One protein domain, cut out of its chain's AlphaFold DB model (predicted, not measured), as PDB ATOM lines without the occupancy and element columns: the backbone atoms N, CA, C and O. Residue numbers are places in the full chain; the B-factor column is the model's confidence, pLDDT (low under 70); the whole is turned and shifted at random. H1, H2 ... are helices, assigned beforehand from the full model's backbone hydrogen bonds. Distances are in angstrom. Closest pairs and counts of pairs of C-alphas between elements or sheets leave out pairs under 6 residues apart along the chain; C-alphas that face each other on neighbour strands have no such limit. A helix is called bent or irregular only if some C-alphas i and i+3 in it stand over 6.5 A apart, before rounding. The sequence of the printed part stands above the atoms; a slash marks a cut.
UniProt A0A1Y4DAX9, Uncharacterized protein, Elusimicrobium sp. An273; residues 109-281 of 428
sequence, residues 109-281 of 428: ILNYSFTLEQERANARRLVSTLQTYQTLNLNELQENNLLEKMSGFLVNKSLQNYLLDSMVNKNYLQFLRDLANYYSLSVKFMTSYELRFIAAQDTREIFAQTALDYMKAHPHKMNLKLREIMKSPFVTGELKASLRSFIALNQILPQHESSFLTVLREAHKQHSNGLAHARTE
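AT A GLANCE: This is residues 109 to 281 of the 428 residues of an uncharacterized protein of Elusimicrobium sp. An273 (UniProt A0A1Y4DAX9). Two groups of helices sit next to each other: a small, up-and-down bundle of H3, H4 and H5 with residues 119 to 127 of H1, and a second group in which H7, H8 and H9 pack on the long H10. H1 reaches from the bundle back to H10, and the two long helices come together near the first residues of H1 and the last of H10 as a V, with H5, H7 and H8 between its arms. H2 lies at the far end of the bundle, H6 near H7. The printed part has 173 residues, with ten named helices, H1 to H10 in order, and no named strand; the class is all helix. It is compact, with a radius of gyration of the C-alphas of 16.9 A, and spans 50 by 41 by 30 A.

HOW THE PARTS SIT: H1, residues 109 to 131, touches H3, residues 146 to 153, with residues 119 to 126 alone, opposite ways at a shallow tilt of 13 degrees; the closest C-alphas, of Glu 119 and Phe 153, are 6.6 A apart. H2, residues 138 to 143, touches no helix. H4, residues 157 to 168, makes a hairpin with H3, only just touching with 3 pairs of C-alphas within 8 A, the closest Ser 151 and Gln 160 at 6.9 A. H4 makes another hairpin with H5, residues 172 to 182, the closest C-alphas being Ser 166 and Phe 175 at 5.7 A. H5 touches H1 at a shallow tilt of 16 degrees, the closest C-alphas being Val 127 and Leu 176 at 6.9 A. H1 and H4 are apart. H6, residues 193 to 198, is close to but not clearly touching H7, residues 203 to 217; the C-alphas of Ile 198 and Ile 206 are the closest, 5.5 A apart. H5 touches H7 at a steep tilt of 57 degrees, the closest C-alphas being Asn 181 and Thr 210 at 5.8 A. H8, residues 224 to 231, only just touches H7 with 3 pairs, about perpendicular at 82 degrees, the closest C-alphas being Ala 211 and Leu 226 at 6.7 A. H9, residues 237 to 248, makes a hairpin with H10, residues 254 to 280, the closest C-alphas being Leu 239 and Ala 267 at 6.4 A. H10 touches H7 with 15 pairs, the closest C-alphas being Ala 208 and Leu 264 at 5.4 A. Every O i to N i+4 pair is within hydrogen-bond range in H1 to H9; in H10 it is 20 of 23.

IN THESE COORDINATES: H1 begins at C-alpha 109 (85.146, 112.628, 116.985) and is 32.8 A long. H7 measures 21.1 A. H10 measures 40.1 A, ends at C-alpha 280 (87.633, 107.913, 104.826), and is irregular: C-alphas 255 and 258 are 7.1 A apart.

THE WHOLE: The C-alphas farthest apart, of Asn 137 and Glu 281, are 51.4 A apart. The printed part has no cut and no long link. Mean pLDDT of the printed part is 76.1; residues 130 to 158, 167, 172 to 173 and 185 to 202 are under 70.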
ATOM      1  N   ILE A 109      84.668 113.906 116.453       88.31
ATOM      2  CA  ILE A 109      85.146 112.628 116.985       88.31
ATOM      3  C   ILE A 109      86.639 112.453 116.705       88.31
ATOM      4  O   ILE A 109      87.379 112.071 117.607       88.31
ATOM      5  N   LEU A 110      87.099 112.761 115.489       91.19
ATOM      6  CA  LEU A 110      88.510 112.650 115.119       91.19
ATOM      7  C   LEU A 110      89.391 113.646 115.880       91.19
ATOM      8  O   LEU A 110      90.492 113.281 116.284       91.19
ATOM      9  N   ASN A 111      88.911 114.866 116.119       90.38
ATOM     10  CA  ASN A 111      89.597 115.860 116.943       90.38
ATOM     11  C   ASN A 111      89.686 115.397 118.408       90.38
ATOM     12  O   ASN A 111      90.761 115.400 119.008       90.38
ATOM     13  N   TYR A 112      88.582 114.889 118.967       87.19
ATOM     14  CA  TYR A 112      88.587 114.323 120.316       87.19
ATOM     15  C   TYR A 112      89.557 113.140 120.436       87.19
ATOM     16  O   TYR A 112      90.396 113.122 121.333       87.19
ATOM     17  N   SER A 113      89.507 112.194 119.494       86.56
ATOM     18  CA  SER A 113      90.421 111.046 119.457       86.56
ATOM     19  C   SER A 113      91.882 111.492 119.320       86.56
ATOM     20  O   SER A 113      92.756 110.987 120.020       86.56
ATOM     21  N   PHE A 114      92.159 112.506 118.494       88.75
ATOM     22  CA  PHE A 114      93.497 113.080 118.368       88.75
ATOM     23  C   PHE A 114      93.986 113.736 119.669       88.75
ATOM     24  O   PHE A 114      95.130 113.519 120.066       88.75
ATOM     25  N   THR A 115      93.115 114.464 120.370       84.62
ATOM     26  CA  THR A 115      93.419 115.038 121.692       84.62
ATOM     27  C   THR A 115      93.810 113.939 122.686       84.62
ATOM     28  O   THR A 115      94.816 114.057 123.384       84.62
ATOM     29  N   LEU A 116      93.074 112.822 122.702       81.31
ATOM     30  CA  LEU A 116      93.394 111.670 123.552       81.31
ATOM     31  C   LEU A 116      94.703 110.972 123.144       81.31
ATOM     32  O   LEU A 116      95.466 110.534 124.008       81.31
ATOM     33  N   GLU A 117      94.999 110.875 121.843       82.25
ATOM     34  CA  GLU A 117      96.288 110.365 121.354       82.25
ATOM     35  C   GLU A 117      97.459 111.237 121.839       82.25
ATOM     36  O   GLU A 117      98.482 110.695 122.270       82.25
ATOM     37  N   GLN A 118      97.312 112.568 121.815       82.06
ATOM     38  CA  GLN A 118      98.311 113.503 122.345       82.06
ATOM     39  C   GLN A 118      98.483 113.359 123.860       82.06
ATOM     40  O   GLN A 118      99.614 113.263 124.338       82.06
ATOM     41  N   GLU A 119      97.381 113.274 124.612       78.94
ATOM     42  CA  GLU A 119      97.406 113.051 126.063       78.94
ATOM     43  C   GLU A 119      98.166 111.759 126.399       78.94
ATOM     44  O   GLU A 119      99.080 111.751 127.226       78.94
ATOM     45  N   ARG A 120      97.881 110.671 125.672       78.06
ATOM     46  CA  ARG A 120      98.576 109.389 125.835       78.06
ATOM     47  C   ARG A 120     100.060 109.476 125.471       78.06
ATOM     48  O   ARG A 120     100.883 108.840 126.128       78.06
ATOM     49  N   ALA A 121     100.424 110.232 124.435       78.19
ATOM     50  CA  ALA A 121     101.822 110.449 124.063       78.19
ATOM     51  C   ALA A 121     102.585 111.237 125.140       78.19
ATOM     52  O   ALA A 121     103.713 110.873 125.479       78.19
ATOM     53  N   ASN A 122     101.957 112.256 125.726       77.50
ATOM     54  CA  ASN A 122     102.518 113.015 126.842       77.50
ATOM     55  C   ASN A 122     102.674 112.141 128.092       77.50
ATOM     56  O   ASN A 122     103.745 112.135 128.697       77.50
ATOM     57  N   ALA A 123     101.675 111.314 128.416       75.38
ATOM     58  CA  ALA A 123     101.767 110.349 129.508       75.38
ATOM     59  C   ALA A 123     102.915 109.341 129.299       75.38
ATOM     60  O   ALA A 123     103.646 109.041 130.240       75.38
ATOM     61  N   ARG A 124     103.148 108.863 128.066       75.56
ATOM     62  CA  ARG A 124     104.314 108.009 127.749       75.56
ATOM     63  C   ARG A 124     105.641 108.715 127.993       75.56
ATOM     64  O   ARG A 124     106.553 108.099 128.536       75.56
ATOM     65  N   ARG A 125     105.757 109.983 127.588       74.69
ATOM     66  CA  ARG A 125     106.959 110.790 127.845       74.69
ATOM     67  C   ARG A 125     107.182 110.953 129.343       74.69
ATOM     68  O   ARG A 125     108.275 110.664 129.802       74.69
ATOM     69  N   LEU A 126     106.136 111.297 130.096       73.62
ATOM     70  CA  LEU A 126     106.187 111.409 131.552       73.62
ATOM     71  C   LEU A 126     106.640 110.100 132.212       73.62
ATOM     72  O   LEU A 126     107.534 110.128 133.049       73.62
ATOM     73  N   VAL A 127     106.084 108.952 131.804       72.44
ATOM     74  CA  VAL A 127     106.531 107.632 132.285       72.44
ATOM     75  C   VAL A 127     108.011 107.407 131.976       72.44
ATOM     76  O   VAL A 127     108.748 106.979 132.856       72.44
ATOM     77  N   SER A 128     108.462 107.712 130.755       70.56
ATOM     78  CA  SER A 128     109.873 107.568 130.371       70.56
ATOM     79  C   SER A 128     110.794 108.478 131.182       70.56
ATOM     80  O   SER A 128     111.887 108.063 131.544       70.56
ATOM     81  N   THR A 129     110.363 109.706 131.467       70.06
ATOM     82  CA  THR A 129     111.092 110.654 132.312       70.06
ATOM     83  C   THR A 129     111.149 110.146 133.749       70.06
ATOM     84  O   THR A 129     112.210 110.085 134.346       70.06
ATOM     85  N   LEU A 130     110.037 109.691 134.318       67.38
ATOM     86  CA  LEU A 130     110.021 109.174 135.688       67.38
ATOM     87  C   LEU A 130     110.820 107.873 135.847       67.38
ATOM     88  O   LEU A 130     111.391 107.631 136.904       67.38
ATOM     89  N   GLN A 131     110.931 107.061 134.792       65.56
ATOM     90  CA  GLN A 131     111.803 105.882 134.777       65.56
ATOM     91  C   GLN A 131     113.282 106.225 134.935       65.56
ATOM     92  O   GLN A 131     114.005 105.460 135.566       65.56
ATOM     93  N   THR A 132     113.738 107.361 134.402       65.19
ATOM     94  CA  THR A 132     115.127 107.803 134.591       65.19
ATOM     95  C   THR A 132     115.386 108.353 135.996       65.19
ATOM     96  O   THR A 132     116.538 108.544 136.362       65.19
ATOM     97  N   TYR A 133     114.334 108.571 136.792       62.25
ATOM     98  CA  TYR A 133     114.378 109.252 138.087       62.25
ATOM     99  C   TYR A 133     113.926 108.376 139.269       62.25
ATOM    100  O   TYR A 133     113.476 108.901 140.285       62.25
ATOM    101  N   GLN A 134     114.069 107.045 139.177       56.47
ATOM    102  CA  GLN A 134     113.641 106.079 140.211       56.47
ATOM    103  C   GLN A 134     114.220 106.310 141.627       56.47
ATOM    104  O   GLN A 134     113.762 105.670 142.570       56.47
ATOM    105  N   THR A 135     115.194 107.210 141.794       56.62
ATOM    106  CA  THR A 135     115.929 107.445 143.047       56.62
ATOM    107  C   THR A 135     115.865 108.882 143.579       56.62
ATOM    108  O   THR A 135     116.504 109.151 144.593       56.62
ATOM    109  N   LEU A 136     115.138 109.805 142.936       54.47
ATOM    110  CA  LEU A 136     115.162 111.214 143.348       54.47
ATOM    111  C   LEU A 136     114.374 111.483 144.646       54.47
ATOM    112  O   LEU A 136     113.320 110.886 144.907       54.47
ATOM    113  N   ASN A 137     114.879 112.416 145.456       58.47
ATOM    114  CA  ASN A 137     114.184 112.941 146.628       58.47
ATOM    115  C   ASN A 137     113.116 113.990 146.229       58.47
ATOM    116  O   ASN A 137     113.013 114.418 145.081       58.47
ATOM    117  N   LEU A 138     112.290 114.408 147.193       58.84
ATOM    118  CA  LEU A 138     111.150 115.305 146.966       58.84
ATOM    119  C   LEU A 138     111.555 116.711 146.465       58.84
ATOM    120  O   LEU A 138     110.804 117.319 145.704       58.84
ATOM    121  N   ASN A 139     112.748 117.189 146.829       59.94
ATOM    122  CA  ASN A 139     113.305 118.465 146.372       59.94
ATOM    123  C   ASN A 139     113.745 118.376 144.906       59.94
ATOM    124  O   ASN A 139     113.443 119.266 144.122       59.94
ATOM    125  N   GLU A 140     114.344 117.260 144.491       60.16
ATOM    126  CA  GLU A 140     114.745 117.043 143.093       60.16
ATOM    127  C   GLU A 140     113.521 116.867 142.163       60.16
ATOM    128  O   GLU A 140     113.563 117.215 140.982       60.16
ATOM    129  N   LEU A 141     112.385 116.375 142.678       62.31
ATOM    130  CA  LEU A 141     111.109 116.357 141.945       62.31
ATOM    131  C   LEU A 141     110.518 117.764 141.741       62.31
ATOM    132  O   LEU A 141     109.897 118.023 140.704       62.31
ATOM    133  N   GLN A 142     110.704 118.657 142.716       61.19
ATOM    134  CA  GLN A 142     110.302 120.062 142.628       61.19
ATOM    135  C   GLN A 142     111.228 120.847 141.688       61.19
ATOM    136  O   GLN A 142     110.730 121.522 140.791       61.19
ATOM    137  N   GLU A 143     112.547 120.677 141.805       55.97
ATOM    138  CA  GLU A 143     113.550 121.329 140.947       55.97
ATOM    139  C   GLU A 143     113.402 120.970 139.457       55.97
ATOM    140  O   GLU A 143     113.682 121.788 138.585       55.97
ATOM    141  N   ASN A 144     112.899 119.772 139.131       62.03
ATOM    142  CA  ASN A 144     112.705 119.332 137.742       62.03
ATOM    143  C   ASN A 144     111.355 119.753 137.107       62.03
ATOM    144  O   ASN A 144     111.021 119.309 135.990       62.03
ATOM    145  N   ASN A 145     110.552 120.577 137.797       66.62
ATOM    146  CA  ASN A 145     109.174 120.944 137.424       66.62
ATOM    147  C   ASN A 145     108.286 119.723 137.116       66.62
ATOM    148  O   ASN A 145     107.376 119.784 136.286       66.62
ATOM    149  N   LEU A 146     108.554 118.571 137.739       65.56
ATOM    150  CA  LEU A 146     107.834 117.327 137.451       65.56
ATOM    151  C   LEU A 146     106.388 117.382 137.961       65.56
ATOM    152  O   LEU A 146     105.482 116.940 137.257       65.56
ATOM    153  N   LEU A 147     106.161 118.003 139.123       66.31
ATOM    154  CA  LEU A 147     104.820 118.225 139.682       66.31
ATOM    155  C   LEU A 147     103.972 119.155 138.797       66.31
ATOM    156  O   LEU A 147     102.810 118.860 138.517       66.31
ATOM    157  N   GLU A 148     104.570 120.234 138.288       68.12
ATOM    158  CA  GLU A 148     103.910 121.172 137.375       68.12
ATOM    159  C   GLU A 148     103.586 120.500 136.031       68.12
ATOM    160  O   GLU A 148     102.440 120.532 135.577       68.12
ATOM    161  N   LYS A 149     104.549 119.774 135.447       68.00
ATOM    162  CA  LYS A 149     104.348 118.957 134.239       68.00
ATOM    163  C   LYS A 149     103.197 117.968 134.420       68.00
ATOM    164  O   LYS A 149     102.307 117.893 133.576       68.00
ATOM    165  N   MET A 150     103.161 117.243 135.536       64.50
ATOM    166  CA  MET A 150     102.075 116.312 135.849       64.50
ATOM    167  C   MET A 150     100.716 116.998 135.952       64.50
ATOM    168  O   MET A 150      99.718 116.445 135.484       64.50
ATOM    169  N   SER A 151     100.679 118.206 136.519       63.81
ATOM    170  CA  SER A 151      99.439 118.962 136.652       63.81
ATOM    171  C   SER A 151      98.853 119.428 135.315       63.81
ATOM    172  O   SER A 151      97.634 119.522 135.184       63.81
ATOM    173  N   GLY A 152      99.707 119.640 134.309       64.19
ATOM    174  CA  GLY A 152      99.304 120.023 132.956       64.19
ATOM    175  C   GLY A 152      98.923 118.858 132.035       64.19
ATOM    176  O   GLY A 152      98.277 119.087 131.015       64.19
ATOM    177  N   PHE A 153      99.303 117.613 132.358       65.44
ATOM    178  CA  PHE A 153      99.116 116.462 131.458       65.44
ATOM    179  C   PHE A 153      97.898 115.581 131.763       65.44
ATOM    180  O   PHE A 153      97.444 114.864 130.871       65.44
ATOM    181  N   LEU A 154      97.371 115.605 132.990       63.44
ATOM    182  CA  LEU A 154      96.292 114.714 133.423       63.44
ATOM    183  C   LEU A 154      94.942 115.441 133.445       63.44
ATOM    184  O   LEU A 154      94.694 116.276 134.306       63.44
ATOM    185  N   VAL A 155      94.015 115.076 132.553       60.50
ATOM    186  CA  VAL A 155      92.683 115.720 132.495       60.50
ATOM    187  C   VAL A 155      91.780 115.307 133.670       60.50
ATOM    188  O   VAL A 155      90.863 116.028 134.068       60.50
ATOM    189  N   ASN A 156      92.008 114.127 134.254       68.06
ATOM    190  CA  ASN A 156      91.218 113.635 135.383       68.06
ATOM    191  C   ASN A 156      91.802 114.123 136.711       68.06
ATOM    192  O   ASN A 156      92.730 113.510 137.232       68.06
ATOM    193  N   LYS A 157      91.185 115.163 137.285       69.88
ATOM    194  CA  LYS A 157      91.577 115.758 138.573       69.88
ATOM    195  C   LYS A 157      91.671 114.747 139.720       69.88
ATOM    196  O   LYS A 157      92.573 114.828 140.541       69.88
ATOM    197  N   SER A 158      90.775 113.760 139.785       68.56
ATOM    198  CA  SER A 158      90.821 112.752 140.852       68.56
ATOM    199  C   SER A 158      91.993 111.786 140.696       68.56
ATOM    200  O   SER A 158      92.570 111.369 141.693       68.56
ATOM    201  N   LEU A 159      92.331 111.409 139.459       71.38
ATOM    202  CA  LEU A 159      93.531 110.618 139.190       71.38
ATOM    203  C   LEU A 159      94.784 111.453 139.442       71.38
ATOM    204  O   LEU A 159      95.721 110.960 140.045       71.38
ATOM    205  N   GLN A 160      94.784 112.709 139.003       75.81
ATOM    206  CA  GLN A 160      95.869 113.655 139.223       75.81
ATOM    207  C   GLN A 160      96.193 113.792 140.711       75.81
ATOM    208  O   GLN A 160      97.346 113.603 141.074       75.81
ATOM    209  N   ASN A 161      95.194 114.030 141.564       75.50
ATOM    210  CA  ASN A 161      95.394 114.128 143.013       75.50
ATOM    211  C   ASN A 161      95.973 112.830 143.584       75.50
ATOM    212  O   ASN A 161      97.008 112.856 144.229       75.50
ATOM    213  N   TYR A 162      95.380 111.684 143.247       74.44
ATOM    214  CA  TYR A 162      95.857 110.385 143.723       74.44
ATOM    215  C   TYR A 162      97.292 110.057 143.262       74.44
ATOM    216  O   TYR A 162      98.093 109.485 144.002       74.44
ATOM    217  N   LEU A 163      97.637 110.426 142.028       73.12
ATOM    218  CA  LEU A 163      98.973 110.252 141.469       73.12
ATOM    219  C   LEU A 163      99.986 111.219 142.104       73.12
ATOM    220  O   LEU A 163     101.118 110.821 142.376       73.12
ATOM    221  N   LEU A 164      99.588 112.459 142.392       75.25
ATOM    222  CA  LEU A 164     100.405 113.406 143.155       75.25
ATOM    223  C   LEU A 164     100.650 112.889 144.579       75.25
ATOM    224  O   LEU A 164     101.800 112.832 145.006       75.25
ATOM    225  N   ASP A 165      99.612 112.404 145.262       76.00
ATOM    226  CA  ASP A 165      99.716 111.809 146.599       76.00
ATOM    227  C   ASP A 165     100.630 110.574 146.596       76.00
ATOM    228  O   ASP A 165     101.459 110.397 147.487       76.00
ATOM    229  N   SER A 166     100.533 109.723 145.569       74.12
ATOM    230  CA  SER A 166     101.394 108.540 145.418       74.12
ATOM    231  C   SER A 166     102.869 108.912 145.238       74.12
ATOM    232  O   SER A 166     103.740 108.217 145.758       74.12
ATOM    233  N   MET A 167     103.160 110.014 144.541       69.88
ATOM    234  CA  MET A 167     104.522 110.541 144.406       69.88
ATOM    235  C   MET A 167     105.038 111.149 145.715       69.88
ATOM    236  O   MET A 167     106.161 110.850 146.114       69.88
ATOM    237  N   VAL A 168     104.219 111.944 146.413       71.50
ATOM    238  CA  VAL A 168     104.573 112.535 147.720       71.50
ATOM    239  C   VAL A 168     104.890 111.443 148.744       71.50
ATOM    240  O   VAL A 168     105.881 111.531 149.468       71.50
ATOM    241  N   ASN A 169     104.110 110.362 148.737       71.62
ATOM    242  CA  ASN A 169     104.296 109.210 149.618       71.62
ATOM    243  C   ASN A 169     105.383 108.227 149.142       71.62
ATOM    244  O   ASN A 169     105.492 107.133 149.691       71.62
ATOM    245  N   LYS A 170     106.185 108.583 148.125       70.19
ATOM    246  CA  LYS A 170     107.269 107.756 147.554       70.19
ATOM    247  C   LYS A 170     106.814 106.378 147.041       70.19
ATOM    248  O   LYS A 170     107.629 105.477 146.846       70.19
ATOM    249  N   ASN A 171     105.526 106.217 146.739       73.50
ATOM    250  CA  ASN A 171     104.938 104.999 146.182       73.50
ATOM    251  C   ASN A 171     105.073 104.973 144.650       73.50
ATOM    252  O   ASN A 171     104.099 104.814 143.910       73.50
ATOM    253  N   TYR A 172     106.307 105.118 144.156       69.00
ATOM    254  CA  TYR A 172     106.613 105.299 142.732       69.00
ATOM    255  C   TYR A 172     106.163 104.130 141.845       69.00
ATOM    256  O   TYR A 172     105.707 104.336 140.719       69.00
ATOM    257  N   LEU A 173     106.251 102.893 142.341       69.69
ATOM    258  CA  LEU A 173     105.798 101.712 141.596       69.69
ATOM    259  C   LEU A 173     104.279 101.699 141.410       69.69
ATOM    260  O   LEU A 173     103.799 101.387 140.320       69.69
ATOM    261  N   GLN A 174     103.530 102.074 142.450       71.94
ATOM    262  CA  GLN A 174     102.073 102.165 142.389       71.94
ATOM    263  C   GLN A 174     101.644 103.314 141.471       71.94
ATOM    264  O   GLN A 174     100.809 103.115 140.595       71.94
ATOM    265  N   PHE A 175     102.312 104.468 141.573       74.19
ATOM    266  CA  PHE A 175     102.137 105.587 140.648       74.19
ATOM    267  C   PHE A 175     102.302 105.156 139.180       74.19
ATOM    268  O   PHE A 175     101.428 105.405 138.348       74.19
ATOM    269  N   LEU A 176     103.421 104.497 138.851       71.44
ATOM    270  CA  LEU A 176     103.723 104.088 137.477       71.44
ATOM    271  C   LEU A 176     102.715 103.055 136.971       71.44
ATOM    272  O   LEU A 176     102.330 103.105 135.801       71.44
ATOM    273  N   ARG A 177     102.272 102.143 137.843       72.56
ATOM    274  CA  ARG A 177     101.245 101.146 137.536       72.56
ATOM    275  C   ARG A 177      99.901 101.801 137.234       72.56
ATOM    276  O   ARG A 177      99.313 101.506 136.196       72.56
ATOM    277  N   ASP A 178      99.449 102.723 138.073       74.81
ATOM    278  CA  ASP A 178      98.142 103.364 137.915       74.81
ATOM    279  C   ASP A 178      98.110 104.303 136.706       74.81
ATOM    280  O   ASP A 178      97.140 104.308 135.941       74.81
ATOM    281  N   LEU A 179      99.209 105.021 136.454       75.88
ATOM    282  CA  LEU A 179      99.377 105.836 135.253       75.88
ATOM    283  C   LEU A 179      99.381 104.967 133.984       75.88
ATOM    284  O   LEU A 179      98.698 105.286 133.005       75.88
ATOM    285  N   ALA A 180     100.110 103.848 133.997       74.25
ATOM    286  CA  ALA A 180     100.145 102.911 132.880       74.25
ATOM    287  C   ALA A 180      98.776 102.284 132.611       74.25
ATOM    288  O   ALA A 180      98.336 102.263 131.464       74.25
ATOM    289  N   ASN A 181      98.075 101.829 133.649       74.88
ATOM    290  CA  ASN A 181      96.772 101.182 133.515       74.88
ATOM    291  C   ASN A 181      95.698 102.163 133.031       74.88
ATOM    292  O   ASN A 181      94.913 101.839 132.135       74.88
ATOM    293  N   TYR A 182      95.695 103.394 133.549       78.75
ATOM    294  CA  TYR A 182      94.728 104.413 133.149       78.75
ATOM    295  C   TYR A 182      94.860 104.827 131.672       78.75
ATOM    296  O   TYR A 182      93.847 104.981 130.980       78.75
ATOM    297  N   TYR A 183      96.094 104.988 131.179       76.25
ATOM    298  CA  TYR A 183      96.391 105.339 129.782       76.25
ATOM    299  C   TYR A 183      96.602 104.112 128.869       76.25
ATOM    300  O   TYR A 183      96.945 104.265 127.686       76.25
ATOM    301  N   SER A 184      96.429 102.896 129.398       73.12
ATOM    302  CA  SER A 184      96.750 101.622 128.739       73.12
ATOM    303  C   SER A 184      98.152 101.626 128.099       73.12
ATOM    304  O   SER A 184      98.306 101.338 126.909       73.12
ATOM    305  N   LEU A 185      99.182 102.069 128.818       69.88
ATOM    306  CA  LEU A 185     100.556 102.173 128.317       69.88
ATOM    307  C   LEU A 185     101.284 100.833 128.427       69.88
ATOM    308  O   LEU A 185     101.238 100.183 129.465       69.88
ATOM    309  N   SER A 186     102.024 100.453 127.383       59.97
ATOM    310  CA  SER A 186     103.007  99.376 127.481       59.97
ATOM    311  C   SER A 186     104.263  99.918 128.163       59.97
ATOM    312  O   SER A 186     104.979 100.756 127.611       59.97
ATOM    313  N   VAL A 187     104.522  99.479 129.392       56.84
ATOM    314  CA  VAL A 187     105.674  99.927 130.182       56.84
ATOM    315  C   VAL A 187     106.656  98.768 130.323       56.84
ATOM    316  O   VAL A 187     106.319  97.738 130.896       56.84
ATOM    317  N   LYS A 188     107.885  98.931 129.809       49.12
ATOM    318  CA  LYS A 188     108.920  97.873 129.760       49.12
ATOM    319  C   LYS A 188     109.357  97.325 131.136       49.12
ATOM    320  O   LYS A 188     109.968  96.262 131.180       49.12
ATOM    321  N   PHE A 189     109.053  98.024 132.233       45.47
ATOM    322  CA  PHE A 189     109.550  97.720 133.583       45.47
ATOM    323  C   PHE A 189     108.555  97.039 134.526       45.47
ATOM    324  O   PHE A 189     108.918  96.775 135.669       45.47
ATOM    325  N   MET A 190     107.332  96.710 134.103       47.31
ATOM    326  CA  MET A 190     106.520  95.841 134.955       47.31
ATOM    327  C   MET A 190     107.047  94.411 134.826       47.31
ATOM    328  O   MET A 190     106.952  93.778 133.779       47.31
ATOM    329  N   THR A 191     107.695  93.953 135.893       40.53
ATOM    330  CA  THR A 191     108.329  92.641 136.044       40.53
ATOM    331  C   THR A 191     107.334  91.495 136.196       40.53
ATOM    332  O   THR A 191     107.767  90.352 136.327       40.53
ATOM    333  N   SER A 192     106.019  91.741 136.127       46.41
ATOM    334  CA  SER A 192     105.099  90.635 135.896       46.41
ATOM    335  C   SER A 192     105.276  90.154 134.456       46.41
ATOM    336  O   SER A 192     105.266  90.927 133.494       46.41
ATOM    337  N   TYR A 193     105.458  88.845 134.311       43.28
ATOM    338  CA  TYR A 193     105.492  88.132 133.033       43.28
ATOM    339  C   TYR A 193     104.318  88.548 132.109       43.28
ATOM    340  O   TYR A 193     104.442  88.568 130.885       43.28
ATOM    341  N   GLU A 194     103.215  88.992 132.715       41.88
ATOM    342  CA  GLU A 194     101.965  89.454 132.109       41.88
ATOM    343  C   GLU A 194     102.117  90.702 131.217       41.88
ATOM    344  O   GLU A 194     101.530  90.753 130.138       41.88
ATOM    345  N   LEU A 195     102.946  91.695 131.570       38.78
ATOM    346  CA  LEU A 195     103.001  92.965 130.816       38.78
ATOM    347  C   LEU A 195     103.970  92.964 129.630       38.78
ATOM    348  O   LEU A 195     103.774  93.713 128.668       38.78
ATOM    349  N   ARG A 196     104.968  92.071 129.633       41.91
ATOM    350  CA  ARG A 196     105.759  91.769 128.425       41.91
ATOM    351  C   ARG A 196     104.920  91.020 127.387       41.91
ATOM    352  O   ARG A 196     105.089  91.270 126.198       41.91
ATOM    353  N   PHE A 197     103.986  90.180 127.834       45.44
ATOM    354  CA  PHE A 197     103.039  89.482 126.964       45.44
ATOM    355  C   PHE A 197     102.052  90.460 126.307       45.44
ATOM    356  O   PHE A 197     101.814  90.391 125.105       45.44
ATOM    357  N   ILE A 198     101.576  91.457 127.062       39.16
ATOM    358  CA  ILE A 198     100.714  92.538 126.561       39.16
ATOM    359  C   ILE A 198     101.394  93.330 125.425       39.16
ATOM    360  O   ILE A 198     100.735  93.693 124.463       39.16
ATOM    361  N   ALA A 199     102.713  93.548 125.434       40.19
ATOM    362  CA  ALA A 199     103.389  94.232 124.320       40.19
ATOM    363  C   ALA A 199     103.409  93.430 122.995       40.19
ATOM    364  O   ALA A 199     103.589  94.032 121.937       40.19
ATOM    365  N   ALA A 200     103.222  92.106 123.056       43.78
ATOM    366  CA  ALA A 200     103.141  91.204 121.903       43.78
ATOM    367  C   ALA A 200     101.693  90.891 121.468       43.78
ATOM    368  O   ALA A 200     101.483  90.238 120.446       43.78
ATOM    369  N   GLN A 201     100.694  91.340 122.234       50.00
ATOM    370  CA  GLN A 201      99.278  91.101 121.969       50.00
ATOM    371  C   GLN A 201      98.679  92.115 120.978       50.00
ATOM    372  O   GLN A 201      99.131  93.253 120.853       50.00
ATOM    373  N   ASP A 202      97.600  91.707 120.299       59.44
ATOM    374  CA  ASP A 202      96.747  92.600 119.508       59.44
ATOM    375  C   ASP A 202      96.304  93.805 120.363       59.44
ATOM    376  O   ASP A 202      95.914  93.664 121.522       59.44
ATOM    377  N   THR A 203      96.322  95.009 119.788       71.12
ATOM    378  CA  THR A 203      95.898  96.269 120.427       71.12
ATOM    379  C   THR A 203      94.512  96.217 121.081       71.12
ATOM    380  O   THR A 203      94.234  96.998 122.002       71.12
ATOM    381  N   ARG A 204      93.648  95.319 120.598       80.88
ATOM    382  CA  ARG A 204      92.329  95.011 121.157       80.88
ATOM    383  C   ARG A 204      92.413  94.203 122.451       80.88
ATOM    384  O   ARG A 204      91.697  94.508 123.400       80.88
ATOM    385  N   GLU A 205      93.311  93.230 122.508       79.25
ATOM    386  CA  GLU A 205      93.517  92.372 123.676       79.25
ATOM    387  C   GLU A 205      94.200  93.137 124.810       79.25
ATOM    388  O   GLU A 205      93.722  93.129 125.942       79.25
ATOM    389  N   ILE A 206      95.211  93.944 124.466       75.00
ATOM    390  CA  ILE A 206      95.838  94.909 125.381       75.00
ATOM    391  C   ILE A 206      94.780  95.808 126.019       75.00
ATOM    392  O   ILE A 206      94.808  96.084 127.217       75.00
ATOM    393  N   PHE A 207      93.846  96.312 125.210       83.06
ATOM    394  CA  PHE A 207      92.773  97.150 125.719       83.06
ATOM    395  C   PHE A 207      91.864  96.387 126.682       83.06
ATOM    396  O   PHE A 207      91.608  96.895 127.770       83.06
ATOM    397  N   ALA A 208      91.393  95.201 126.294       86.38
ATOM    398  CA  ALA A 208      90.463  94.431 127.107       86.38
ATOM    399  C   ALA A 208      91.080  94.073 128.467       86.38
ATOM    400  O   ALA A 208      90.465  94.331 129.501       86.38
ATOM    401  N   GLN A 209      92.327  93.594 128.469       82.56
ATOM    402  CA  GLN A 209      93.033  93.236 129.696       82.56
ATOM    403  C   GLN A 209      93.305  94.462 130.577       82.56
ATOM    404  O   GLN A 209      92.928  94.474 131.743       82.56
ATOM    405  N   THR A 210      93.848  95.549 130.012       79.19
ATOM    406  CA  THR A 210      94.117  96.770 130.802       79.19
ATOM    407  C   THR A 210      92.846  97.437 131.329       79.19
ATOM    408  O   THR A 210      92.885  98.090 132.368       79.19
ATOM    409  N   ALA A 211      91.711  97.295 130.638       85.62
ATOM    410  CA  ALA A 211      90.421  97.755 131.139       85.62
ATOM    411  C   ALA A 211      89.910  96.871 132.285       85.62
ATOM    412  O   ALA A 211      89.460  97.417 133.290       85.62
ATOM    413  N   LEU A 212      90.012  95.543 132.172       87.06
ATOM    414  CA  LEU A 212      89.665  94.615 133.252       87.06
ATOM    415  C   LEU A 212      90.514  94.868 134.503       87.06
ATOM    416  O   LEU A 212      89.957  95.058 135.582       87.06
ATOM    417  N   ASP A 213      91.837  94.946 134.355       81.94
ATOM    418  CA  ASP A 213      92.762  95.167 135.471       81.94
ATOM    419  C   ASP A 213      92.490  96.509 136.162       81.94
ATOM    420  O   ASP A 213      92.441  96.592 137.391       81.94
ATOM    421  N   TYR A 214      92.236  97.565 135.378       82.50
ATOM    422  CA  TYR A 214      91.880  98.873 135.925       82.50
ATOM    423  C   TYR A 214      90.538  98.845 136.661       82.50
ATOM    424  O   TYR A 214      90.423  99.447 137.722       82.50
ATOM    425  N   MET A 215      89.535  98.136 136.138       84.38
ATOM    426  CA  MET A 215      88.230  97.997 136.794       84.38
ATOM    427  C   MET A 215      88.307  97.153 138.073       84.38
ATOM    428  O   MET A 215      87.574  97.430 139.014       84.38
ATOM    429  N   LYS A 216      89.210  96.167 138.160       82.69
ATOM    430  CA  LYS A 216      89.471  95.435 139.412       82.69
ATOM    431  C   LYS A 216      90.082  96.346 140.485       82.69
ATOM    432  O   LYS A 216      89.681  96.274 141.641       82.69
ATOM    433  N   ALA A 217      91.018  97.218 140.101       77.38
ATOM    434  CA  ALA A 217      91.668  98.162 141.018       77.38
ATOM    435  C   ALA A 217      90.793  99.384 141.365       77.38
ATOM    436  O   ALA A 217      90.875  99.931 142.464       77.38
ATOM    437  N   HIS A 218      89.949  99.823 140.428       78.44
ATOM    438  CA  HIS A 218      89.098 101.003 140.558       78.44
ATOM    439  C   HIS A 218      87.672 100.720 140.064       78.44
ATOM    440  O   HIS A 218      87.275 101.205 139.002       78.44
ATOM    441  N   PRO A 219      86.847 100.004 140.842       77.12
ATOM    442  CA  PRO A 219      85.584  99.473 140.330       77.12
ATOM    443  C   PRO A 219      84.542 100.512 139.922       77.12
ATOM    444  O   PRO A 219      83.667 100.238 139.109       77.12
ATOM    445  N   HIS A 220      84.667 101.738 140.428       77.19
ATOM    446  CA  HIS A 220      83.775 102.848 140.095       77.19
ATOM    447  C   HIS A 220      84.333 103.777 139.007       77.19
ATOM    448  O   HIS A 220      83.724 104.802 138.694       77.19
ATOM    449  N   LYS A 221      85.521 103.491 138.453       79.94
ATOM    450  CA  LYS A 221      86.193 104.376 137.495       79.94
ATOM    451  C   LYS A 221      86.634 103.604 136.263       79.94
ATOM    452  O   LYS A 221      87.357 102.625 136.327       79.94
ATOM    453  N   MET A 222      86.268 104.137 135.106       85.94
ATOM    454  CA  MET A 222      86.721 103.630 133.817       85.94
ATOM    455  C   MET A 222      88.078 104.240 133.442       85.94
ATOM    456  O   MET A 222      88.274 105.457 133.574       85.94
ATOM    457  N   ASN A 223      88.985 103.432 132.889       84.69
ATOM    458  CA  ASN A 223      90.223 103.945 132.295       84.69
ATOM    459  C   ASN A 223      89.924 104.862 131.086       84.69
ATOM    460  O   ASN A 223      88.774 105.013 130.655       84.69
ATOM    461  N   LEU A 224      90.936 105.559 130.558       83.75
ATOM    462  CA  LEU A 224      90.733 106.547 129.489       83.75
ATOM    463  C   LEU A 224      90.083 105.946 128.240       83.75
ATOM    464  O   LEU A 224      89.097 106.487 127.742       83.75
ATOM    465  N   LYS A 225      90.592 104.802 127.782       84.62
ATOM    466  CA  LYS A 225      90.138 104.165 126.543       84.62
ATOM    467  C   LYS A 225      88.722 103.591 126.666       84.62
ATOM    468  O   LYS A 225      87.935 103.706 125.732       84.62
ATOM    469  N   LEU A 226      88.346 103.054 127.832       89.12
ATOM    470  CA  LEU A 226      86.966 102.636 128.086       89.12
ATOM    471  C   LEU A 226      86.023 103.845 128.146       89.12
ATOM    472  O   LEU A 226      84.937 103.792 127.578       89.12
ATOM    473  N   ARG A 227      86.436 104.975 128.741       88.62
ATOM    474  CA  ARG A 227      85.634 106.216 128.701       88.62
ATOM    475  C   ARG A 227      85.434 106.740 127.286       88.62
ATOM    476  O   ARG A 227      84.338 107.201 126.978       88.62
ATOM    477  N   GLU A 228      86.461 106.669 126.444       87.69
ATOM    478  CA  GLU A 228      86.363 107.018 125.024       87.69
ATOM    479  C   GLU A 228      85.322 106.140 124.316       87.69
ATOM    480  O   GLU A 228      84.392 106.663 123.705       87.69
ATOM    481  N   ILE A 229      85.403 104.817 124.484       90.56
ATOM    482  CA  ILE A 229      84.452 103.842 123.923       90.56
ATOM    483  C   ILE A 229      83.022 104.104 124.414       90.56
ATOM    484  O   ILE A 229      82.087 104.151 123.616       90.56
ATOM    485  N   MET A 230      82.844 104.363 125.710       91.25
ATOM    486  CA  MET A 230      81.530 104.639 126.298       91.25
ATOM    487  C   MET A 230      80.898 105.939 125.789       91.25
ATOM    488  O   MET A 230      79.669 106.044 125.739       91.25
ATOM    489  N   LYS A 231      81.717 106.914 125.377       89.56
ATOM    490  CA  LYS A 231      81.276 108.173 124.754       89.56
ATOM    491  C   LYS A 231      81.193 108.101 123.226       89.56
ATOM    492  O   LYS A 231      80.601 108.986 122.614       89.56
ATOM    493  N   SER A 232      81.774 107.079 122.602       89.94
ATOM    494  CA  SER A 232      81.858 106.973 121.148       89.94
ATOM    495  C   SER A 232      80.483 106.729 120.525       89.94
ATOM    496  O   SER A 232      79.787 105.816 120.961       89.94
ATOM    497  N   PRO A 233      80.078 107.464 119.476       91.44
ATOM    498  CA  PRO A 233      78.812 107.203 118.792       91.44
ATOM    499  C   PRO A 233      78.833 105.926 117.939       91.44
ATOM    500  O   PRO A 233      77.773 105.454 117.554       91.44
ATOM    501  N   PHE A 234      80.008 105.342 117.683       92.62
ATOM    502  CA  PHE A 234      80.157 104.133 116.863       92.62
ATOM    503  C   PHE A 234      79.867 102.831 117.609       92.62
ATOM    504  O   PHE A 234      79.765 101.779 116.990       92.62
ATOM    505  N   VAL A 235      79.776 102.888 118.937       93.81
ATOM    506  CA  VAL A 235      79.528 101.716 119.777       93.81
ATOM    507  C   VAL A 235      78.038 101.641 120.082       93.81
ATOM    508  O   VAL A 235      77.456 102.628 120.556       93.81
ATOM    509  N   THR A 236      77.435 100.478 119.828       94.31
ATOM    510  CA  THR A 236      75.992 100.267 119.991       94.31
ATOM    511  C   THR A 236      75.521 100.530 121.422       94.31
ATOM    512  O   THR A 236      76.260 100.376 122.401       94.31
ATOM    513  N   GLY A 237      74.254 100.937 121.548       93.19
ATOM    514  CA  GLY A 237      73.615 101.154 122.848       93.19
ATOM    515  C   GLY A 237      73.618  99.895 123.716       93.19
ATOM    516  O   GLY A 237      73.882  99.992 124.910       93.19
ATOM    517  N   GLU A 238      73.423  98.727 123.104       93.38
ATOM    518  CA  GLU A 238      73.434  97.420 123.770       93.38
ATOM    519  C   GLU A 238      74.794  97.097 124.394       93.38
ATOM    520  O   GLU A 238      74.862  96.781 125.577       93.38
ATOM    521  N   LEU A 239      75.900  97.257 123.654       93.56
ATOM    522  CA  LEU A 239      77.236  97.019 124.211       93.56
ATOM    523  C   LEU A 239      77.556  97.992 125.344       93.56
ATOM    524  O   LEU A 239      78.112  97.590 126.366       93.56
ATOM    525  N   LYS A 240      77.167  99.265 125.205       94.62
ATOM    526  CA  LYS A 240      77.310 100.243 126.292       94.62
ATOM    527  C   LYS A 240      76.457  99.878 127.501       94.62
ATOM    528  O   LYS A 240      76.913 100.080 128.623       94.62
ATOM    529  N   ALA A 241      75.243  99.372 127.302       92.50
ATOM    530  CA  ALA A 241      74.380  98.916 128.385       92.50
ATOM    531  C   ALA A 241      75.013  97.723 129.111       92.50
ATOM    532  O   ALA A 241      75.172  97.785 130.325       92.50
ATOM    533  N   SER A 242      75.496  96.719 128.376       92.12
ATOM    534  CA  SER A 242      76.223  95.575 128.939       92.12
ATOM    535  C   SER A 242      77.451  96.012 129.740       92.12
ATOM    536  O   SER A 242      77.623  95.591 130.882       92.12
ATOM    537  N   LEU A 243      78.276  96.915 129.197       91.00
ATOM    538  CA  LEU A 243      79.426  97.470 129.918       91.00
ATOM    539  C   LEU A 243      79.004  98.216 131.191       91.00
ATOM    540  O   LEU A 243      79.638  98.039 132.226       91.00
ATOM    541  N   ARG A 244      77.931  99.018 131.145       90.56
ATOM    542  CA  ARG A 244      77.393  99.698 132.337       90.56
ATOM    543  C   ARG A 244      76.916  98.708 133.387       90.56
ATOM    544  O   ARG A 244      77.184  98.949 134.556       90.56
ATOM    545  N   SER A 245      76.265  97.617 132.991       89.00
ATOM    546  CA  SER A 245      75.841  96.567 133.918       89.00
ATOM    547  C   SER A 245      77.041  95.962 134.640       89.00
ATOM    548  O   SER A 245      77.029  95.894 135.861       89.00
ATOM    549  N   PHE A 246      78.120  95.624 133.922       87.31
ATOM    550  CA  PHE A 246      79.351  95.136 134.557       87.31
ATOM    551  C   PHE A 246      80.007  96.172 135.477       87.31
ATOM    552  O   PHE A 246      80.469  95.821 136.556       87.31
ATOM    553  N   ILE A 247      80.023  97.450 135.085       83.50
ATOM    554  CA  ILE A 247      80.562  98.539 135.916       83.50
ATOM    555  C   ILE A 247      79.717  98.729 137.188       83.50
ATOM    556  O   ILE A 247      80.268  98.956 138.261       83.50
ATOM    557  N   ALA A 248      78.392  98.599 137.092       85.12
ATOM    558  CA  ALA A 248      77.473  98.759 138.219       85.12
ATOM    559  C   ALA A 248      77.602  97.652 139.275       85.12
ATOM    560  O   ALA A 248      77.258  97.880 140.434       85.12
ATOM    561  N   LEU A 249      78.130  96.477 138.907       79.69
ATOM    562  CA  LEU A 249      78.372  95.384 139.853       79.69
ATOM    563  C   LEU A 249      79.433  95.729 140.906       79.69
ATOM    564  O   LEU A 249      79.535  95.015 141.898       79.69
ATOM    565  N   ASN A 250      80.216  96.804 140.722       70.00
ATOM    566  CA  ASN A 250      81.274  97.277 141.628       70.00
ATOM    567  C   ASN A 250      82.385  96.255 141.947       70.00
ATOM    568  O   ASN A 250      83.354  96.613 142.605       70.00
ATOM    569  N   GLN A 251      82.277  95.009 141.486       75.88
ATOM    570  CA  GLN A 251      83.307  93.978 141.477       75.88
ATOM    571  C   GLN A 251      83.029  93.021 140.313       75.88
ATOM    572  O   GLN A 251      81.922  92.503 140.162       75.88
ATOM    573  N   ILE A 252      84.042  92.772 139.482       78.94
ATOM    574  CA  ILE A 252      83.959  91.793 138.393       78.94
ATOM    575  C   ILE A 252      84.483  90.468 138.936       78.94
ATOM    576  O   ILE A 252      85.687  90.303 139.119       78.94
ATOM    577  N   LEU A 253      83.566  89.549 139.238       77.75
ATOM    578  CA  LEU A 253      83.908  88.226 139.755       77.75
ATOM    579  C   LEU A 253      84.541  87.349 138.653       77.75
ATOM    580  O   LEU A 253      84.194  87.533 137.481       77.75
ATOM    581  N   PRO A 254      85.394  86.361 138.999       80.50
ATOM    582  CA  PRO A 254      86.103  85.515 138.030       80.50
ATOM    583  C   PRO A 254      85.205  84.883 136.958       80.50
ATOM    584  O   PRO A 254      85.556  84.849 135.780       80.50
ATOM    585  N   GLN A 255      83.999  84.453 137.337       81.19
ATOM    586  CA  GLN A 255      83.018  83.859 136.426       81.19
ATOM    587  C   GLN A 255      82.469  84.828 135.363       81.19
ATOM    588  O   GLN A 255      81.910  84.388 134.364       81.19
ATOM    589  N   HIS A 256      82.612  86.139 135.565       83.25
ATOM    590  CA  HIS A 256      82.137  87.180 134.652       83.25
ATOM    591  C   HIS A 256      83.253  87.769 133.781       83.25
ATOM    592  O   HIS A 256      82.967  88.518 132.846       83.25
ATOM    593  N   GLU A 257      84.519  87.432 134.053       87.88
ATOM    594  CA  GLU A 257      85.672  88.030 133.373       87.88
ATOM    595  C   GLU A 257      85.685  87.728 131.875       87.88
ATOM    596  O   GLU A 257      85.893  88.630 131.064       87.88
ATOM    597  N   SER A 258      85.398  86.486 131.483       88.31
ATOM    598  CA  SER A 258      85.375  86.083 130.072       88.31
ATOM    599  C   SER A 258      84.297  86.829 129.278       88.31
ATOM    600  O   SER A 258      84.556  87.317 128.170       88.31
ATOM    601  N   SER A 259      83.103  86.981 129.858       89.69
ATOM    602  CA  SER A 259      82.001  87.749 129.274       89.69
ATOM    603  C   SER A 259      82.351  89.231 129.177       89.69
ATOM    604  O   SER A 259      82.174  89.829 128.117       89.69
ATOM    605  N   PHE A 260      82.919  89.814 130.235       90.31
ATOM    606  CA  PHE A 260      83.323  91.217 130.236       90.31
ATOM    607  C   PHE A 260      84.407  91.509 129.192       90.31
ATOM    608  O   PHE A 260      84.266  92.444 128.401       90.31
ATOM    609  N   LEU A 261      85.446  90.672 129.114       90.38
ATOM    610  CA  LEU A 261      86.498  90.786 128.101       90.38
ATOM    611  C   LEU A 261      85.930  90.683 126.683       90.38
ATOM    612  O   LEU A 261      86.332  91.441 125.803       90.38
ATOM    613  N   THR A 262      84.966  89.792 126.450       92.50
ATOM    614  CA  THR A 262      84.309  89.657 125.141       92.50
ATOM    615  C   THR A 262      83.576  90.939 124.748       92.50
ATOM    616  O   THR A 262      83.773  91.442 123.640       92.50
ATOM    617  N   VAL A 263      82.807  91.525 125.671       93.25
ATOM    618  CA  VAL A 263      82.105  92.797 125.439       93.25
ATOM    619  C   VAL A 263      83.098  93.939 125.195       93.25
ATOM    620  O   VAL A 263      82.901  94.735 124.276       93.25
ATOM    621  N   LEU A 264      84.196  94.005 125.956       92.50
ATOM    622  CA  LEU A 264      85.257  94.996 125.755       92.50
ATOM    623  C   LEU A 264      85.891  94.880 124.361       92.50
ATOM    624  O   LEU A 264      86.025  95.886 123.661       92.50
ATOM    625  N   ARG A 265      86.259  93.669 123.932       93.12
ATOM    626  CA  ARG A 265      86.861  93.428 122.610       93.12
ATOM    627  C   ARG A 265      85.929  93.855 121.480       93.12
ATOM    628  O   ARG A 265      86.392  94.478 120.525       93.12
ATOM    629  N   GLU A 266      84.639  93.545 121.585       94.44
ATOM    630  CA  GLU A 266      83.664  93.913 120.556       94.44
ATOM    631  C   GLU A 266      83.412  95.425 120.531       94.44
ATOM    632  O   GLU A 266      83.441  96.042 119.466       94.44
ATOM    633  N   ALA A 267      83.278  96.063 121.697       94.31
ATOM    634  CA  ALA A 267      83.140  97.514 121.781       94.31
ATOM    635  C   ALA A 267      84.369  98.241 121.206       94.31
ATOM    636  O   ALA A 267      84.234  99.236 120.491       94.31
ATOM    637  N   HIS A 268      85.576  97.722 121.461       91.81
ATOM    638  CA  HIS A 268      86.807  98.246 120.866       91.81
ATOM    639  C   HIS A 268      86.829  98.084 119.348       91.81
ATOM    640  O   HIS A 268      87.162  99.046 118.659       91.81
ATOM    641  N   LYS A 269      86.417  96.922 118.832       92.88
ATOM    642  CA  LYS A 269      86.328  96.651 117.391       92.88
ATOM    643  C   LYS A 269      85.348  97.597 116.692       92.88
ATOM    644  O   LYS A 269      85.699  98.189 115.672       92.88
ATOM    645  N   GLN A 270      84.143  97.784 117.239       93.94
ATOM    646  CA  GLN A 270      83.168  98.734 116.689       93.94
ATOM    647  C   GLN A 270      83.724 100.157 116.675       93.94
ATOM    648  O   GLN A 270      83.673 100.845 115.656       93.94
ATOM    649  N   HIS A 271      84.330 100.575 117.786       92.50
ATOM    650  CA  HIS A 271      84.945 101.886 117.897       92.50
ATOM    651  C   HIS A 271      86.088 102.090 116.887       92.50
ATOM    652  O   HIS A 271      86.119 103.110 116.198       92.50
ATOM    653  N   SER A 272      87.008 101.128 116.755       90.44
ATOM    654  CA  SER A 272      88.135 101.226 115.820       90.44
ATOM    655  C   SER A 272      87.682 101.242 114.365       90.44
ATOM    656  O   SER A 272      88.217 102.017 113.574       90.44
ATOM    657  N   ASN A 273      86.677 100.434 114.020       92.25
ATOM    658  CA  ASN A 273      86.113 100.400 112.673       92.25
ATOM    659  C   ASN A 273      85.389 101.709 112.349       92.25
ATOM    660  O   ASN A 273      85.591 102.264 111.273       92.25
ATOM    661  N   GLY A 274      84.620 102.250 113.300       91.75
ATOM    662  CA  GLY A 274      83.969 103.550 113.150       91.75
ATOM    663  C   GLY A 274      84.968 104.695 112.974       91.75
ATOM    664  O   GLY A 274      84.802 105.524 112.085       91.75
ATOM    665  N   LEU A 275      86.066 104.705 113.739       91.06
ATOM    666  CA  LEU A 275      87.151 105.673 113.543       91.06
ATOM    667  C   LEU A 275      87.845 105.513 112.186       91.06
ATOM    668  O   LEU A 275      88.197 106.515 111.566       91.06
ATOM    669  N   ALA A 276      88.071 104.280 111.726       90.00
ATOM    670  CA  ALA A 276      88.653 104.027 110.411       90.00
ATOM    671  C   ALA A 276      87.736 104.545 109.295       90.00
ATOM    672  O   ALA A 276      88.209 105.245 108.403       90.00
ATOM    673  N   HIS A 277      86.434 104.283 109.402       92.12
ATOM    674  CA  HIS A 277      85.435 104.764 108.456       92.12
ATOM    675  C   HIS A 277      85.339 106.294 108.444       92.12
ATOM    676  O   HIS A 277      85.444 106.905 107.383       92.12
ATOM    677  N   ALA A 278      85.275 106.930 109.620       91.44
ATOM    678  CA  ALA A 278      85.236 108.386 109.739       91.44
ATOM    679  C   ALA A 278      86.436 109.067 109.060       91.44
ATOM    680  O   ALA A 278      86.301 110.160 108.531       91.44
ATOM    681  N   ARG A 279      87.614 108.430 109.028       91.00
ATOM    682  CA  ARG A 279      88.806 108.968 108.340       91.00
ATOM    683  C   ARG A 279      88.693 108.948 106.816       91.00
ATOM    684  O   ARG A 279      89.419 109.688 106.159       91.00
ATOM    685  N   THR A 280      87.841 108.085 106.271       91.19
ATOM    686  CA  THR A 280      87.633 107.913 104.826       91.19
ATOM    687  C   THR A 280      86.420 108.671 104.293       91.19
ATOM    688  O   THR A 280      86.175 108.652 103.092       91.19
ATOM    689  N   GLU A 281      85.679 109.343 105.171       92.50
ATOM    690  CA  GLU A 281      84.510 110.137 104.803       92.50
ATOM    691  C   GLU A 281      84.859 111.282 103.851       92.50
ATOM    692  O   GLU A 281      85.967 111.836 103.860       92.50
TER     693      GLU A 281